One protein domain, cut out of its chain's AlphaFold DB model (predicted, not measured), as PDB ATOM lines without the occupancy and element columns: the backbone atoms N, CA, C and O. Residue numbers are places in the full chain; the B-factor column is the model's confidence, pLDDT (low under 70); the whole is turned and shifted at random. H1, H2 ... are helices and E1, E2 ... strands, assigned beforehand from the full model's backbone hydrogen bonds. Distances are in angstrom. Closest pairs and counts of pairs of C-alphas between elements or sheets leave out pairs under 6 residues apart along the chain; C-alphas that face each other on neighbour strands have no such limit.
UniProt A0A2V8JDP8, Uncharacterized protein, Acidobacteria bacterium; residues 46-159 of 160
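Overview. This is residues 46 to 159 of the 160 residues of an uncharacterized protein of Acidobacteria bacterium (UniProt A0A2V8JDP8). Two small four-stranded antiparallel sheets lie face to face as a sandwich, E1 to E4 in one and E5 to E8 in the other. They are closest where the edge strands E1 and E5 come together and wider apart at E4 and E8, while the closing helix H1 crosses the face of the second sheet turned away from the first. The printed part has 114 residues, with the order E1 E2 E3 E4 E5 E6 E7 E8 H1, a mixed class of helices and strands, and 54 residues, under half, in named elements. It is compact, with a radius of gyration of the C-alphas of 13.1 A and spans of 37 by 30 by 25 A.

Arrangement. E1, residues 47 to 52, E2, 56 to 61, E3, 66 to 71, and E4, 76 to 81, form a meander, each strand the antiparallel neighbour of the one before, in a strongly twisted sheet. E1 and E2 have N 51 and O 58 at 3.0 A, E2 and E3 have N 59 and O 68 at 2.9 A, and E3 and E4 have N 69 and O 78 at 2.8 A, within hydrogen-bond range. E5, 105 to 107, E6, 112 to 115, E7, 120 to 123, and E8, 136 to 140, form a second meander. Here N 106 and O 113 are 2.9 A apart, N 114 and O 121 2.8 A, and N 122 and O 138 3.0 A. In the sandwich, two sheets face to face, the strands of one sheet stand at 31 degrees to those of the other. The closest C-alphas of E1 and E5, Gly 49 and Ile 105, are 5.4 A apart. H1, residues 145 to 158, is on the second sheet at a height of 9.5 A over it, giving two layers, a helix on one face of a sheet. H1 is over E7, only just not over E8, on which 2 of its C-alphas fall, and runs across the strands at 87 degrees to E7 on the local plane. The closest C-alphas of E8 and H1, Ile 140 and Phe 147, are 6.0 A apart. In H1, 9 of 10 O i to N i+4 pairs are within hydrogen-bond range.

Along the chain. E1 begins at C-alpha 47 (-21.924, 9.333, -23.282). E1, E2, E3 and E4 are 14.4, 16.2, 16.5 and 15.5 A long; E5, E6, E7 and E8 are 7.2, 10.2, 10.3 and 12.7 A. H1 is 20.7 A and ends at C-alpha 158 (-28.743, 21.147, -5.556).

Size, cuts and confidence. The C-alphas farthest apart, Ser 74 and Ala 143, are 40.2 A apart. The printed part has no cut. The links E4 to E5, 23 residues, and E7 to E8, 12 residues, are long. Mean pLDDT of the printed part is 78.7; residue 118 and residues 123 to 159 are under 70.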
ATOM      1  N   ASP A  46     -22.637   7.093 -27.118       90.31
ATOM      2  CA  ASP A  46     -23.133   8.447 -26.815       90.31
ATOM      3  C   ASP A  46     -23.169   8.695 -25.302       90.31
ATOM      4  O   ASP A  46     -24.212   8.520 -24.667       90.31
ATOM      5  N   LEU A  47     -22.025   9.047 -24.715       94.62
ATOM      6  CA  LEU A  47     -21.924   9.333 -23.282       94.62
ATOM      7  C   LEU A  47     -22.661  10.634 -22.926       94.62
ATOM      8  O   LEU A  47     -22.400  11.674 -23.531       94.62
ATOM      9  N   ARG A  48     -23.548  10.596 -21.920       93.25
ATOM     10  CA  ARG A  48     -24.322  11.778 -21.476       93.25
ATOM     11  C   ARG A  48     -24.082  12.198 -20.041       93.25
ATOM     12  O   ARG A  48     -23.912  13.383 -19.773       93.25
ATOM     13  N   GLY A  49     -24.112  11.244 -19.125       92.31
ATOM     14  CA  GLY A  49     -23.942  11.479 -17.701       92.31
ATOM     15  C   GLY A  49     -22.745  10.715 -17.167       92.31
ATOM     16  O   GLY A  49     -22.408   9.644 -17.671       92.31
ATOM     17  N   ILE A  50     -22.126  11.258 -16.121       94.12
ATOM     18  CA  ILE A  50     -21.066  10.601 -15.362       94.12
ATOM     19  C   ILE A  50     -21.251  10.871 -13.869       94.12
ATOM     20  O   ILE A  50     -21.501  11.998 -13.449       94.12
ATOM     21  N   SER A  51     -21.129   9.826 -13.061       92.38
ATOM     22  CA  SER A  51     -21.061   9.907 -11.601       92.38
ATOM     23  C   SER A  51     -20.129   8.814 -11.087       92.38
ATOM     24  O   SER A  51     -19.744   7.931 -11.848       92.38
ATOM     25  N   GLY A  52     -19.731   8.847  -9.822       86.69
ATOM     26  CA  GLY A  52     -18.825   7.839  -9.286       86.69
ATOM     27  C   GLY A  52     -18.721   7.870  -7.772       86.69
ATOM     28  O   GLY A  52     -19.223   8.786  -7.123       86.69
ATOM     29  N   ASP A  53     -18.053   6.858  -7.233       81.25
ATOM     30  CA  ASP A  53     -17.832   6.651  -5.795       81.25
ATOM     31  C   ASP A  53     -16.345   6.769  -5.394       81.25
ATOM     32  O   ASP A  53     -15.967   6.462  -4.266       81.25
ATOM     33  N   GLY A  54     -15.491   7.208  -6.325       81.69
ATOM     34  CA  GLY A  54     -14.039   7.316  -6.148       81.69
ATOM     35  C   GLY A  54     -13.254   6.067  -6.561       81.69
ATOM     36  O   GLY A  54     -12.053   6.175  -6.792       81.69
ATOM     37  N   ARG A  55     -13.915   4.914  -6.731       85.81
ATOM     38  CA  ARG A  55     -13.316   3.678  -7.267       85.81
ATOM     39  C   ARG A  55     -13.855   3.344  -8.656       85.81
ATOM     40  O   ARG A  55     -13.103   2.930  -9.541       85.81
ATOM     41  N   TYR A  56     -15.155   3.528  -8.836       89.88
ATOM     42  CA  TYR A  56     -15.871   3.296 -10.073       89.88
ATOM     43  C   TYR A  56     -16.529   4.579 -10.567       89.88
ATOM     44  O   TYR A  56     -17.039   5.393  -9.794       89.88
ATOM     45  N   LEU A  57     -16.547   4.724 -11.887       93.06
ATOM     46  CA  LEU A  57     -17.405   5.662 -12.592       93.06
ATOM     47  C   LEU A  57     -18.588   4.895 -13.166       93.06
ATOM     48  O   LEU A  57     -18.446   3.758 -13.611       93.06
ATOM     49  N   TYR A  58     -19.737   5.543 -13.202       93.44
ATOM     50  CA  TYR A  58     -20.933   5.085 -13.878       93.44
ATOM     51  C   TYR A  58     -21.305   6.125 -14.913       93.44
ATOM     52  O   TYR A  58     -21.352   7.321 -14.611       93.44
ATOM     53  N   VAL A  59     -21.567   5.664 -16.127       95.19
ATOM     54  CA  VAL A  59     -21.940   6.523 -17.245       95.19
ATOM     55  C   VAL A  59     -23.185   6.014 -17.935       95.19
ATOM     56  O   VAL A  59     -23.441   4.810 -17.983       95.19
ATOM     57  N   THR A  60     -23.952   6.943 -18.479       94.50
ATOM     58  CA  THR A  60     -25.140   6.661 -19.283       94.50
ATOM     59  C   THR A  60     -24.818   6.826 -20.757       94.50
ATOM     60  O   THR A  60     -24.143   7.775 -21.163       94.50
ATOM     61  N   GLU A  61     -25.330   5.901 -21.562       94.00
ATOM     62  CA  GLU A  61     -25.231   5.947 -23.012       94.00
ATOM     63  C   GLU A  61     -26.625   6.054 -23.640       94.00
ATOM     64  O   GLU A  61     -27.265   5.028 -23.900       94.00
ATOM     65  N   SER A  62     -27.100   7.279 -23.902       90.69
ATOM     66  CA  SER A  62     -28.494   7.528 -24.309       90.69
ATOM     67  C   SER A  62     -28.894   6.786 -25.580       90.69
ATOM     68  O   SER A  62     -29.916   6.107 -25.593       90.69
ATOM     69  N   ASN A  63     -28.078   6.854 -26.637       88.94
ATOM     70  CA  ASN A  63     -28.406   6.188 -27.902       88.94
ATOM     71  C   ASN A  63     -28.289   4.662 -27.829       88.94
ATOM     72  O   ASN A  63     -28.924   3.968 -28.622       88.94
ATOM     73  N   SER A  64     -27.494   4.129 -26.892       92.44
ATOM     74  CA  SER A  64     -27.352   2.677 -26.720       92.44
ATOM     75  C   SER A  64     -28.308   2.087 -25.685       92.44
ATOM     76  O   SER A  64     -28.422   0.870 -25.625       92.44
ATOM     77  N   ASN A  65     -29.012   2.927 -24.917       93.44
ATOM     78  CA  ASN A  65     -29.876   2.548 -23.794       93.44
ATOM     79  C   ASN A  65     -29.152   1.747 -22.704       93.44
ATOM     80  O   ASN A  65     -29.707   0.794 -22.159       93.44
ATOM     81  N   ARG A  66     -27.905   2.117 -22.390       93.56
ATOM     82  CA  ARG A  66     -27.075   1.381 -21.427       93.56
ATOM     83  C   ARG A  66     -26.525   2.256 -20.322       93.56
ATOM     84  O   ARG A  66     -26.331   3.460 -20.487       93.56
ATOM     85  N   VAL A  67     -26.219   1.594 -19.215       93.62
ATOM     86  CA  VAL A  67     -25.390   2.119 -18.135       93.62
ATOM     87  C   VAL A  67     -24.102   1.305 -18.109       93.62
ATOM     88  O   VAL A  67     -24.129   0.070 -18.071       93.62
ATOM     89  N   ARG A  68     -22.962   1.994 -18.133       95.44
ATOM     90  CA  ARG A  68     -21.633   1.375 -18.088       95.44
ATOM     91  C   ARG A  68     -20.961   1.720 -16.771       95.44
ATOM     92  O   ARG A  68     -21.124   2.829 -16.266       95.44
ATOM     93  N   ARG A  69     -20.193   0.781 -16.232       94.31
ATOM     94  CA  ARG A  69     -19.300   0.985 -15.091       94.31
ATOM     95  C   ARG A  69     -17.862   0.970 -15.585       94.31
ATOM     96  O   ARG A  69     -17.518   0.110 -16.387       94.31
ATOM     97  N   ILE A  70     -17.036   1.876 -15.078       95.69
ATOM     98  CA  ILE A  70     -15.609   1.965 -15.380       95.69
ATOM     99  C   ILE A  70     -14.823   1.890 -14.076       95.69
ATOM    100  O   ILE A  70     -15.057   2.692 -13.175       95.69
ATOM    101  N   ALA A  71     -13.893   0.947 -13.963       94.56
ATOM    102  CA  ALA A  71     -12.920   0.918 -12.877       94.56
ATOM    103  C   ALA A  71     -11.839   1.978 -13.130       94.56
ATOM    104  O   ALA A  71     -11.165   1.935 -14.159       94.56
ATOM    105  N   ILE A  72     -11.670   2.931 -12.210       92.12
ATOM    106  CA  ILE A  72     -10.775   4.084 -12.421       92.12
ATOM    107  C   ILE A  72      -9.308   3.650 -12.546       92.12
ATOM    108  O   ILE A  72      -8.581   4.205 -13.368       92.12
ATOM    109  N   ASP A  73      -8.888   2.644 -11.774       91.88
ATOM    110  CA  ASP A  73      -7.487   2.214 -11.720       91.88
ATOM    111  C   ASP A  73      -7.074   1.349 -12.915       91.88
ATOM    112  O   ASP A  73      -5.963   1.489 -13.424       91.88
ATOM    113  N   SER A  74      -7.951   0.446 -13.367       95.00
ATOM    114  CA  SER A  74      -7.645  -0.481 -14.465       95.00
ATOM    115  C   SER A  74      -8.130   0.009 -15.826       95.00
ATOM    116  O   SER A  74      -7.650  -0.474 -16.846       95.00
ATOM    117  N   GLY A  75      -9.098   0.929 -15.864       96.25
ATOM    118  CA  GLY A  75      -9.801   1.305 -17.089       96.25
ATOM    119  C   GLY A  75     -10.732   0.213 -17.625       96.25
ATOM    120  O   GLY A  75     -11.125   0.275 -18.788       96.25
ATOM    121  N   GLU A  76     -11.073  -0.795 -16.815       97.88
ATOM    122  CA  GLU A  76     -12.037  -1.834 -17.186       97.88
ATOM    123  C   GLU A  76     -13.444  -1.248 -17.295       97.88
ATOM    124  O   GLU A  76     -13.952  -0.657 -16.341       97.88
ATOM    125  N   VAL A  77     -14.077  -1.451 -18.447       97.69
ATOM    126  CA  VAL A  77     -15.446  -1.040 -18.751       97.69
ATOM    127  C   VAL A  77     -16.344  -2.266 -18.807       97.69
ATOM    128  O   VAL A  77     -16.070  -3.207 -19.551       97.69
ATOM    129  N   THR A  78     -17.447  -2.223 -18.061       94.94
ATOM    130  CA  THR A  78     -18.477  -3.268 -18.051       94.94
ATOM    131  C   THR A  78     -19.858  -2.664 -18.269       94.94
ATOM    132  O   THR A  78     -20.215  -1.662 -17.642       94.94
ATOM    133  N   THR A  79     -20.682  -3.300 -19.094       93.25
ATOM    134  CA  THR A  79     -22.114  -3.007 -19.175       93.25
ATOM    135  C   THR A  79     -22.805  -3.557 -17.931       93.25
ATOM    136  O   THR A  79     -22.804  -4.760 -17.686       93.25
ATOM    137  N   VAL A  80     -23.393  -2.673 -17.119       90.75
ATOM    138  CA  VAL A  80     -24.073  -3.061 -15.866       90.75
ATOM    139  C   VAL A  80     -25.593  -3.055 -15.986       90.75
ATOM    140  O   VAL A  80     -26.281  -3.533 -15.083       90.75
ATOM    141  N   ALA A  81     -26.118  -2.481 -17.068       90.69
ATOM    142  CA  ALA A  81     -27.545  -2.358 -17.316       90.69
ATOM    143  C   ALA A  81     -27.815  -2.004 -18.785       90.69
ATOM    144  O   ALA A  81     -27.056  -1.223 -19.370       90.69
ATOM    145  N   GLY A  82     -28.928  -2.486 -19.337       91.25
ATOM    146  CA  GLY A  82     -29.372  -2.135 -20.684       91.25
ATOM    147  C   GLY A  82     -28.877  -3.081 -21.770       91.25
ATOM    148  O   GLY A  82     -27.871  -3.776 -21.618       91.25
ATOM    149  N   GLU A  83     -29.574  -3.069 -22.901       91.69
ATOM    150  CA  GLU A  83     -29.228  -3.838 -24.091       91.69
ATOM    151  C   GLU A  83     -29.312  -2.937 -25.325       91.69
ATOM    152  O   GLU A  83     -30.261  -2.168 -25.502       91.69
ATOM    153  N   PHE A  84     -28.299  -3.021 -26.190       91.31
ATOM    154  CA  PHE A  84     -28.251  -2.201 -27.389       91.31
ATOM    155  C   PHE A  84     -29.459  -2.476 -28.293       91.31
ATOM    156  O   PHE A  84     -29.797  -3.622 -28.578       91.31
ATOM    157  N   GLY A  85     -30.119  -1.407 -28.740       87.50
ATOM    158  CA  GLY A  85     -31.304  -1.496 -29.596       87.50
ATOM    159  C   GLY A  85     -32.604  -1.851 -28.867       87.50
ATOM    160  O   GLY A  85     -33.664  -1.751 -29.483       87.50
ATOM    161  N   LYS A  86     -32.569  -2.180 -27.568       90.69
ATOM    162  CA  LYS A  86     -33.778  -2.432 -26.773       90.69
ATOM    163  C   LYS A  86     -34.059  -1.280 -25.822       90.69
ATOM    164  O   LYS A  86     -33.310  -1.016 -24.885       90.69
ATOM    165  N   ARG A  87     -35.161  -0.586 -26.100       90.88
ATOM    166  CA  ARG A  87     -35.742   0.412 -25.203       90.88
ATOM    167  C   ARG A  87     -36.799  -0.244 -24.341       90.88
ATOM    168  O   ARG A  87     -37.493  -1.138 -24.815       90.88
ATOM    169  N   GLY A  88     -36.948   0.246 -23.123       86.44
ATOM    170  CA  GLY A  88     -37.956  -0.275 -22.221       86.44
ATOM    171  C   GLY A  88     -37.864   0.321 -20.830       86.44
ATOM    172  O   GLY A  88     -37.184   1.327 -20.617       86.44
ATOM    173  N   SER A  89     -38.598  -0.304 -19.919       83.00
ATOM    174  CA  SER A  89     -38.639   0.039 -18.491       83.00
ATOM    175  C   SER A  89     -38.635  -1.211 -17.608       83.00
ATOM    176  O   SER A  89     -38.898  -1.138 -16.412       83.00
ATOM    177  N   GLU A  90     -38.335  -2.365 -18.205       83.56
ATOM    178  CA  GLU A  90     -38.262  -3.654 -17.543       83.56
ATOM    179  C   GLU A  90     -37.155  -3.621 -16.494       83.56
ATOM    180  O   GLU A  90     -36.018  -3.194 -16.752       83.56
ATOM    181  N   ASP A  91     -37.513  -4.033 -15.286       78.31
ATOM    182  CA  ASP A  91     -36.577  -4.263 -14.197       78.31
ATOM    183  C   ASP A  91     -35.816  -5.568 -14.427       78.31
ATOM    184  O   ASP A  91     -36.296  -6.492 -15.086       78.31
ATOM    185  N   GLY A  92     -34.609  -5.651 -13.875       77.44
ATOM    186  CA  GLY A  92     -33.772  -6.825 -14.064       77.44
ATOM    187  C   GLY A  92     -32.310  -6.594 -13.720       77.44
ATOM    188  O   GLY A  92     -31.931  -5.612 -13.080       77.44
ATOM    189  N   ILE A  93     -31.481  -7.533 -14.165       77.81
ATOM    190  CA  ILE A  93     -30.032  -7.535 -13.962       77.81
ATOM    191  C   ILE A  93     -29.353  -7.466 -15.330       77.81
ATOM    192  O   ILE A  93     -29.732  -8.194 -16.251       77.81
ATOM    193  N   GLY A  94     -28.336  -6.612 -15.463       84.19
ATOM    194  CA  GLY A  94     -27.558  -6.494 -16.696       84.19
ATOM    195  C   GLY A  94     -28.437  -6.167 -17.907       84.19
ATOM    196  O   GLY A  94     -29.201  -5.203 -17.882       84.19
ATOM    197  N   SER A  95     -28.351  -6.983 -18.959       87.50
ATOM    198  CA  SER A  95     -29.116  -6.782 -20.196       87.50
ATOM    199  C   SER A  95     -30.622  -7.004 -20.045       87.50
ATOM    200  O   SER A  95     -31.372  -6.517 -20.881       87.50
ATOM    201  N   ALA A  96     -31.084  -7.689 -18.991       83.81
ATOM    202  CA  ALA A  96     -32.516  -7.860 -18.730       83.81
ATOM    203  C   ALA A  96     -33.181  -6.576 -18.202       83.81
ATOM    204  O   ALA A  96     -34.390  -6.422 -18.324       83.81
ATOM    205  N   ALA A  97     -32.401  -5.647 -17.633       87.00
ATOM    206  CA  ALA A  97     -32.890  -4.318 -17.293       87.00
ATOM    207  C   ALA A  97     -32.872  -3.434 -18.547       87.00
ATOM    208  O   ALA A  97     -31.818  -3.264 -19.157       87.00
ATOM    209  N   HIS A  98     -34.000  -2.831 -18.921       88.69
ATOM    210  CA  HIS A  98     -34.092  -1.991 -20.123       88.69
ATOM    211  C   HIS A  98     -34.342  -0.521 -19.810       88.69
ATOM    212  O   HIS A  98     -35.110  -0.194 -18.915       88.69
ATOM    213  N   PHE A  99     -33.685   0.359 -20.565       88.12
ATOM    214  CA  PHE A  99     -33.760   1.803 -20.372       88.12
ATOM    215  C   PHE A  99     -34.333   2.488 -21.607       88.12
ATOM    216  O   PHE A  99     -34.221   1.978 -22.721       88.12
ATOM    217  N   THR A 100     -34.895   3.677 -21.436       90.19
ATOM    218  CA  THR A 100     -35.333   4.539 -22.535       90.19
ATOM    219  C   THR A 100     -34.578   5.859 -22.484       90.19
ATOM    220  O   THR A 100     -34.947   6.769 -21.745       90.19
ATOM    221  N   ALA A 101     -33.525   5.958 -23.306       90.38
ATOM    222  CA  ALA A 101     -32.658   7.134 -23.403       90.38
ATOM    223  C   ALA A 101     -32.156   7.634 -22.026       90.38
ATOM    224  O   ALA A 101     -32.471   8.757 -21.624       90.38
ATOM    225  N   PRO A 102     -31.376   6.816 -21.288       91.81
ATOM    226  CA  PRO A 102     -30.838   7.215 -19.991       91.81
ATOM    227  C   PRO A 102     -29.911   8.422 -20.161       91.81
ATOM    228  O   PRO A 102     -29.054   8.415 -21.048       91.81
ATOM    229  N   ALA A 103     -30.075   9.446 -19.324       90.50
ATOM    230  CA  ALA A 103     -29.393  10.730 -19.485       90.50
ATOM    231  C   ALA A 103     -28.625  11.132 -18.222       90.50
ATOM    232  O   ALA A 103     -27.408  10.962 -18.165       90.50
ATOM    233  N   GLY A 104     -29.315  11.648 -17.206       89.50
ATOM    234  CA  GLY A 104     -28.689  12.055 -15.953       89.50
ATOM    235  C   GLY A 104     -28.305  10.847 -15.107       89.50
ATOM    236  O   GLY A 104     -28.989   9.824 -15.116       89.50
ATOM    237  N   ILE A 105     -27.211  10.965 -14.361       90.44
ATOM    238  CA  ILE A 105     -26.772   9.938 -13.419       90.44
ATOM    239  C   ILE A 105     -26.185  10.579 -12.169       90.44
ATOM    240  O   ILE A 105     -25.466  11.574 -12.251       90.44
ATOM    241  N   TRP A 106     -26.502  10.017 -11.007       88.50
ATOM    242  CA  TRP A 106     -26.055  10.538  -9.720       88.50
ATOM    243  C   TRP A 106     -25.854   9.420  -8.694       88.50
ATOM    244  O   TRP A 106     -26.524   8.390  -8.746       88.50
ATOM    245  N   SER A 107     -24.947   9.640  -7.741       83.75
ATOM    246  CA  SER A 107     -24.685   8.736  -6.625       83.75
ATOM    247  C   SER A 107     -24.890   9.418  -5.274       83.75
ATOM    248  O   SER A 107     -24.424  10.540  -5.058       83.75
ATOM    249  N   ASP A 108     -25.516   8.701  -4.339       79.06
ATOM    250  CA  ASP A 108     -25.559   9.067  -2.914       79.06
ATOM    251  C   ASP A 108     -24.405   8.440  -2.101       79.06
ATOM    252  O   ASP A 108     -24.394   8.539  -0.875       79.06
ATOM    253  N   GLY A 109     -23.444   7.779  -2.762       74.38
ATOM    254  CA  GLY A 109     -22.359   7.020  -2.125       74.38
ATOM    255  C   GLY A 109     -22.724   5.582  -1.735       74.38
ATOM    256  O   GLY A 109     -21.867   4.837  -1.269       74.38
ATOM    257  N   LYS A 110     -23.980   5.165  -1.934       76.31
ATOM    258  CA  LYS A 110     -24.473   3.796  -1.686       76.31
ATOM    259  C   LYS A 110     -25.227   3.213  -2.885       76.31
ATOM    260  O   LYS A 110     -25.254   1.999  -3.089       76.31
ATOM    261  N   ASN A 111     -25.880   4.073  -3.650       79.88
ATOM    262  CA  ASN A 111     -26.763   3.758  -4.757       79.88
ATOM    263  C   ASN A 111     -26.409   4.632  -5.962       79.88
ATOM    264  O   ASN A 111     -25.822   5.710  -5.821       79.88
ATOM    265  N   ILE A 112     -26.830   4.173  -7.138       84.75
ATOM    266  CA  ILE A 112     -26.790   4.946  -8.379       84.75
ATOM    267  C   ILE A 112     -28.222   5.203  -8.828       84.75
ATOM    268  O   ILE A 112     -29.060   4.304  -8.809       84.75
ATOM    269  N   TYR A 113     -28.488   6.436  -9.232       86.00
ATOM    270  CA  TYR A 113     -29.768   6.893  -9.748       86.00
ATOM    271  C   TYR A 113     -29.559   7.352 -11.182       86.00
ATOM    272  O   TYR A 113     -28.640   8.124 -11.448       86.00
ATOM    273  N   VAL A 114     -30.399   6.877 -12.093       88.00
ATOM    274  CA  VAL A 114     -30.366   7.222 -13.516       88.00
ATOM    275  C   VAL A 114     -31.695   7.859 -13.875       88.00
ATOM    276  O   VAL A 114     -32.743   7.281 -13.591       88.00
ATOM    277  N   SER A 115     -31.663   9.043 -14.480       87.19
ATOM    278  CA  SER A 115     -32.858   9.647 -15.057       87.19
ATOM    279  C   SER A 115     -33.049   9.198 -16.499       87.19
ATOM    280  O   SER A 115     -32.104   9.054 -17.280       87.19
ATOM    281  N   GLU A 116     -34.310   9.002 -16.840       81.62
ATOM    282  CA  GLU A 116     -34.807   8.693 -18.172       81.62
ATOM    283  C   GLU A 116     -35.890   9.714 -18.525       81.62
ATOM    284  O   GLU A 116     -36.256  10.545 -17.694       81.62
ATOM    285  N   VAL A 117     -36.417   9.661 -19.751       76.00
ATOM    286  CA  VAL A 117     -37.340  10.682 -20.286       76.00
ATOM    287  C   VAL A 117     -38.470  11.062 -19.312       76.00
ATOM    288  O   VAL A 117     -38.803  12.239 -19.211       76.00
ATOM    289  N   ALA A 118     -39.045  10.097 -18.583       67.69
ATOM    290  CA  ALA A 118     -40.155  10.341 -17.653       67.69
ATOM    291  C   ALA A 118     -40.021   9.636 -16.285       67.69
ATOM    292  O   ALA A 118     -40.951   9.673 -15.478       67.69
ATOM    293  N   THR A 119     -38.897   8.968 -16.017       72.94
ATOM    294  CA  THR A 119     -38.713   8.086 -14.851       72.94
ATOM    295  C   THR A 119     -37.323   8.238 -14.244       72.94
ATOM    296  O   THR A 119     -36.391   8.732 -14.877       72.94
ATOM    297  N   ILE A 120     -37.180   7.809 -12.987       75.31
ATOM    298  CA  ILE A 120     -35.879   7.610 -12.346       75.31
ATOM    299  C   ILE A 120     -35.746   6.119 -12.042       75.31
ATOM    300  O   ILE A 120     -36.652   5.503 -11.480       75.31
ATOM    301  N   ARG A 121     -34.607   5.538 -12.401       74.50
ATOM    302  CA  ARG A 121     -34.230   4.160 -12.075       74.50
ATOM    303  C   ARG A 121     -33.172   4.187 -10.990       74.50
ATOM    304  O   ARG A 121     -32.294   5.053 -11.003       74.50
ATOM    305  N   LYS A 122     -33.238   3.241 -10.059       76.44
ATOM    306  CA  LYS A 122     -32.239   3.100  -8.999       76.44
ATOM    307  C   LYS A 122     -31.581   1.737  -9.063       76.44
ATOM    308  O   LYS A 122     -32.239   0.721  -9.252       76.44
ATOM    309  N   LEU A 123     -30.283   1.745  -8.809       68.12
ATOM    310  CA  LEU A 123     -29.491   0.573  -8.496       68.12
ATOM    311  C   LEU A 123     -29.168   0.571  -6.995       68.12
ATOM    312  O   LEU A 123     -28.554   1.522  -6.499       68.12
ATOM    313  N   ALA A 124     -29.576  -0.480  -6.279       65.50
ATOM    314  CA  ALA A 124     -29.408  -0.610  -4.829       65.50
ATOM    315  C   ALA A 124     -28.870  -1.995  -4.412       65.50
ATOM    316  O   ALA A 124     -29.353  -2.999  -4.928       65.50
ATOM    317  N   PRO A 125     -27.995  -2.089  -3.390       57.81
ATOM    318  CA  PRO A 125     -26.851  -1.230  -3.097       57.81
ATOM    319  C   PRO A 125     -25.624  -1.638  -3.927       57.81
ATOM    320  O   PRO A 125     -25.317  -2.821  -4.103       57.81
ATOM    321  N   VAL A 126     -24.866  -0.643  -4.373       56.72
ATOM    322  CA  VAL A 126     -23.597  -0.864  -5.067       56.72
ATOM    323  C   VAL A 126     -22.500  -0.867  -4.016       56.72
ATOM    324  O   VAL A 126     -21.944   0.169  -3.675       56.72
ATOM    325  N   SER A 127     -22.238  -2.025  -3.412       53.53
ATOM    326  CA  SER A 127     -21.023  -2.181  -2.612       53.53
ATOM    327  C   SER A 127     -19.876  -2.577  -3.537       53.53
ATOM    328  O   SER A 127     -20.087  -3.293  -4.517       53.53
ATOM    329  N   ALA A 128     -18.649  -2.183  -3.201       51.69
ATOM    330  CA  ALA A 128     -17.461  -2.577  -3.959       51.69
ATOM    331  C   ALA A 128     -17.246  -4.107  -4.034       51.69
ATOM    332  O   ALA A 128     -16.436  -4.568  -4.834       51.69
ATOM    333  N   ALA A 129     -17.955  -4.887  -3.210       50.12
ATOM    334  CA  ALA A 129     -17.929  -6.346  -3.204       50.12
ATOM    335  C   ALA A 129     -19.065  -6.986  -4.024       50.12
ATOM    336  O   ALA A 129     -19.076  -8.205  -4.172       50.12
ATOM    337  N   THR A 130     -20.023  -6.208  -4.545       58.31
ATOM    338  CA  THR A 130     -21.160  -6.745  -5.302       58.31
ATOM    339  C   THR A 130     -20.715  -7.075  -6.735       58.31
ATOM    340  O   THR A 130     -20.375  -6.154  -7.489       58.31
ATOM    341  N   PRO A 131     -20.711  -8.357  -7.157       61.94
ATOM    342  CA  PRO A 131     -20.459  -8.711  -8.551       61.94
ATOM    343  C   PRO A 131     -21.499  -8.057  -9.462       61.94
ATOM    344  O   PRO A 131     -22.649  -7.879  -9.061       61.94
ATOM    345  N   VAL A 132     -21.131  -7.750 -10.710       58.62
ATOM    346  CA  VAL A 132     -22.073  -7.170 -11.690       58.62
ATOM    347  C   VAL A 132     -23.318  -8.046 -11.864       58.62
ATOM    348  O   VAL A 132     -24.415  -7.520 -12.015       58.62
ATOM    349  N   SER A 133     -23.171  -9.369 -11.735       61.16
ATOM    350  CA  SER A 133     -24.269 -10.345 -11.782       61.16
ATOM    351  C   SER A 133     -25.319 -10.183 -10.677       61.16
ATOM    352  O   SER A 133     -26.368 -10.808 -10.754       61.16
ATOM    353  N   ASN A 134     -25.045  -9.376  -9.650       56.66
ATOM    354  CA  ASN A 134     -25.912  -9.191  -8.487       56.66
ATOM    355  C   ASN A 134     -26.440  -7.746  -8.384       56.66
ATOM    356  O   ASN A 134     -27.007  -7.365  -7.362       56.66
ATOM    357  N   LEU A 135     -26.231  -6.928  -9.422       66.62
ATOM    358  CA  LEU A 135     -26.736  -5.558  -9.512       66.62
ATOM    359  C   LEU A 135     -28.178  -5.567 -10.042       66.62
ATOM    360  O   LEU A 135     -28.399  -5.758 -11.236       66.62
ATOM    361  N   VAL A 136     -29.153  -5.365  -9.149       66.69
ATOM    362  CA  VAL A 136     -30.587  -5.331  -9.489       66.69
ATOM    363  C   VAL A 136     -31.050  -3.891  -9.691       66.69
ATOM    364  O   VAL A 136     -30.923  -3.058  -8.789       66.69
ATOM    365  N   TRP A 137     -31.597  -3.604 -10.871       67.75
ATOM    366  CA  TRP A 137     -32.196  -2.310 -11.190       67.75
ATOM    367  C   TRP A 137     -33.696  -2.336 -10.923       67.75
ATOM    368  O   TRP A 137     -34.395  -3.219 -11.415       67.75
ATOM    369  N   GLU A 138     -34.167  -1.344 -10.169       68.25
ATOM    370  CA  GLU A 138     -35.575  -1.172  -9.818       68.25
ATOM    371  C   GLU A 138     -36.110   0.152 -10.383       68.25
ATOM    372  O   GLU A 138     -35.485   1.219 -10.244       68.25
ATOM    373  N   LEU A 139     -37.294   0.097 -10.990       62.19
ATOM    374  CA  LEU A 139     -38.041   1.265 -11.430       62.19
ATOM    375  C   LEU A 139     -38.598   2.010 -10.216       62.19
ATOM    376  O   LEU A 139     -39.336   1.461  -9.397       62.19
ATOM    377  N   ILE A 140     -38.322   3.311 -10.133       61.06
ATOM    378  CA  ILE A 140     -38.990   4.183  -9.171       61.06
ATOM    379  C   ILE A 140     -40.039   4.980  -9.929       61.06
ATOM    380  O   ILE A 140     -39.756   6.013 -10.539       61.06
ATOM    381  N   SER A 141     -41.276   4.491  -9.893       53.34
ATOM    382  CA  SER A 141     -42.382   5.206 -10.519       53.34
ATOM    383  C   SER A 141     -42.653   6.536  -9.791       53.34
ATOM    384  O   SER A 141     -42.574   6.579  -8.554       53.34
ATOM    385  N   PRO A 142     -43.039   7.605 -10.515       53.22
ATOM    386  CA  PRO A 142     -43.401   8.897  -9.919       53.22
ATOM    387  C   PRO A 142     -44.531   8.826  -8.880       53.22
ATOM    388  O   PRO A 142     -44.623   9.671  -7.993       53.22
ATOM    389  N   ALA A 143     -45.384   7.800  -8.963       51.00
ATOM    390  CA  ALA A 143     -46.483   7.566  -8.027       51.00
ATOM    391  C   ALA A 143     -46.037   6.933  -6.693       51.00
ATOM    392  O   ALA A 143     -46.832   6.836  -5.758       51.00
ATOM    393  N   SER A 144     -44.785   6.480  -6.584       56.50
ATOM    394  CA  SER A 144     -44.295   5.812  -5.380       56.50
ATOM    395  C   SER A 144     -43.891   6.809  -4.287       56.50
ATOM    396  O   SER A 144     -43.285   7.849  -4.549       56.50
ATOM    397  N   ALA A 145     -44.133   6.454  -3.020       51.28
ATOM    398  CA  ALA A 145     -43.620   7.216  -1.876       51.28
ATOM    399  C   ALA A 145     -42.081   7.357  -1.909       51.28
ATOM    400  O   ALA A 145     -41.534   8.346  -1.425       51.28
ATOM    401  N   ARG A 146     -41.391   6.399  -2.545       60.28
ATOM    402  CA  ARG A 146     -39.933   6.391  -2.734       60.28
ATOM    403  C   ARG A 146     -39.443   7.472  -3.709       60.28
ATOM    404  O   ARG A 146     -38.347   7.988  -3.505       60.28
ATOM    405  N   PHE A 147     -40.240   7.858  -4.711       60.50
ATOM    406  CA  PHE A 147     -39.889   8.928  -5.655       60.50
ATOM    407  C   PHE A 147     -39.750  10.284  -4.954       60.50
ATOM    408  O   PHE A 147     -38.755  10.977  -5.149       60.50
ATOM    409  N   ARG A 148     -40.700  10.633  -4.071       58.56
ATOM    410  CA  ARG A 148     -40.675  11.904  -3.323       58.56
ATOM    411  C   ARG A 148     -39.432  12.040  -2.446       58.56
ATOM    412  O   ARG A 148     -38.832  13.107  -2.423       58.56
ATOM    413  N   SER A 149     -39.021  10.969  -1.769       60.88
ATOM    414  CA  SER A 149     -37.821  10.993  -0.922       60.88
ATOM    415  C   SER A 149     -36.534  11.198  -1.725       60.88
ATOM    416  O   SER A 149     -35.627  11.884  -1.262       60.88
ATOM    417  N   ILE A 150     -36.448  10.638  -2.935       61.59
ATOM    418  CA  ILE A 150     -35.289  10.826  -3.823       61.59
ATOM    419  C   ILE A 150     -35.289  12.234  -4.413       61.59
ATOM    420  O   ILE A 150     -34.252  12.889  -4.406       61.59
ATOM    421  N   TYR A 151     -36.449  12.723  -4.854       60.50
ATOM    422  CA  TYR A 151     -36.605  14.094  -5.333       60.50
ATOM    423  C   TYR A 151     -36.181  15.116  -4.265       60.50
ATOM    424  O   TYR A 151     -35.356  15.979  -4.542       60.50
ATOM    425  N   GLN A 152     -36.633  14.948  -3.015       62.09
ATOM    426  CA  GLN A 152     -36.225  15.793  -1.885       62.09
ATOM    427  C   GLN A 152     -34.721  15.709  -1.585       62.09
ATOM    428  O   GLN A 152     -34.104  16.726  -1.280       62.09
ATOM    429  N   ALA A 153     -34.109  14.524  -1.682       62.66
ATOM    430  CA  ALA A 153     -32.666  14.371  -1.496       62.66
ATOM    431  C   ALA A 153     -31.866  15.118  -2.580       62.66
ATOM    432  O   ALA A 153     -30.876  15.779  -2.263       62.66
ATOM    433  N   VAL A 154     -32.321  15.058  -3.836       59.31
ATOM    434  CA  VAL A 154     -31.729  15.806  -4.956       59.31
ATOM    435  C   VAL A 154     -31.913  17.315  -4.753       59.31
ATOM    436  O   VAL A 154     -30.924  18.044  -4.791       59.31
ATOM    437  N   GLU A 155     -33.126  17.789  -4.452       62.16
ATOM    438  CA  GLU A 155     -33.380  19.211  -4.165       62.16
ATOM    439  C   GLU A 155     -32.564  19.721  -2.976       62.16
ATOM    440  O   GLU A 155     -31.960  20.778  -3.065       62.16
ATOM    441  N   SER A 156     -32.450  18.968  -1.882       67.88
ATOM    442  CA  SER A 156     -31.662  19.412  -0.720       67.88
ATOM    443  C   SER A 156     -30.168  19.588  -1.020       67.88
ATOM    444  O   SER A 156     -29.474  20.314  -0.312       67.88
ATOM    445  N   LYS A 157     -29.663  18.910  -2.057       62.16
ATOM    446  CA  LYS A 157     -28.249  18.932  -2.441       62.16
ATOM    447  C   LYS A 157     -27.947  19.962  -3.533       62.16
ATOM    448  O   LYS A 157     -26.807  20.412  -3.617       62.16
ATOM    449  N   PHE A 158     -28.933  20.310  -4.362       58.44
ATOM    450  CA  PHE A 158     -28.743  21.147  -5.556       58.44
ATOM    451  C   PHE A 158     -29.724  22.324  -5.687       58.44
ATOM    452  O   PHE A 158     -29.575  23.129  -6.599       58.44
ATOM    453  N   GLY A 159     -30.726  22.425  -4.816       46.69
ATOM    454  CA  GLY A 159     -31.701  23.510  -4.774       46.69
ATOM    455  C   GLY A 159     -31.148  24.709  -4.014       46.69
ATOM    456  O   GLY A 159     -31.308  24.803  -2.797       46.69
TER     457      GLY A 159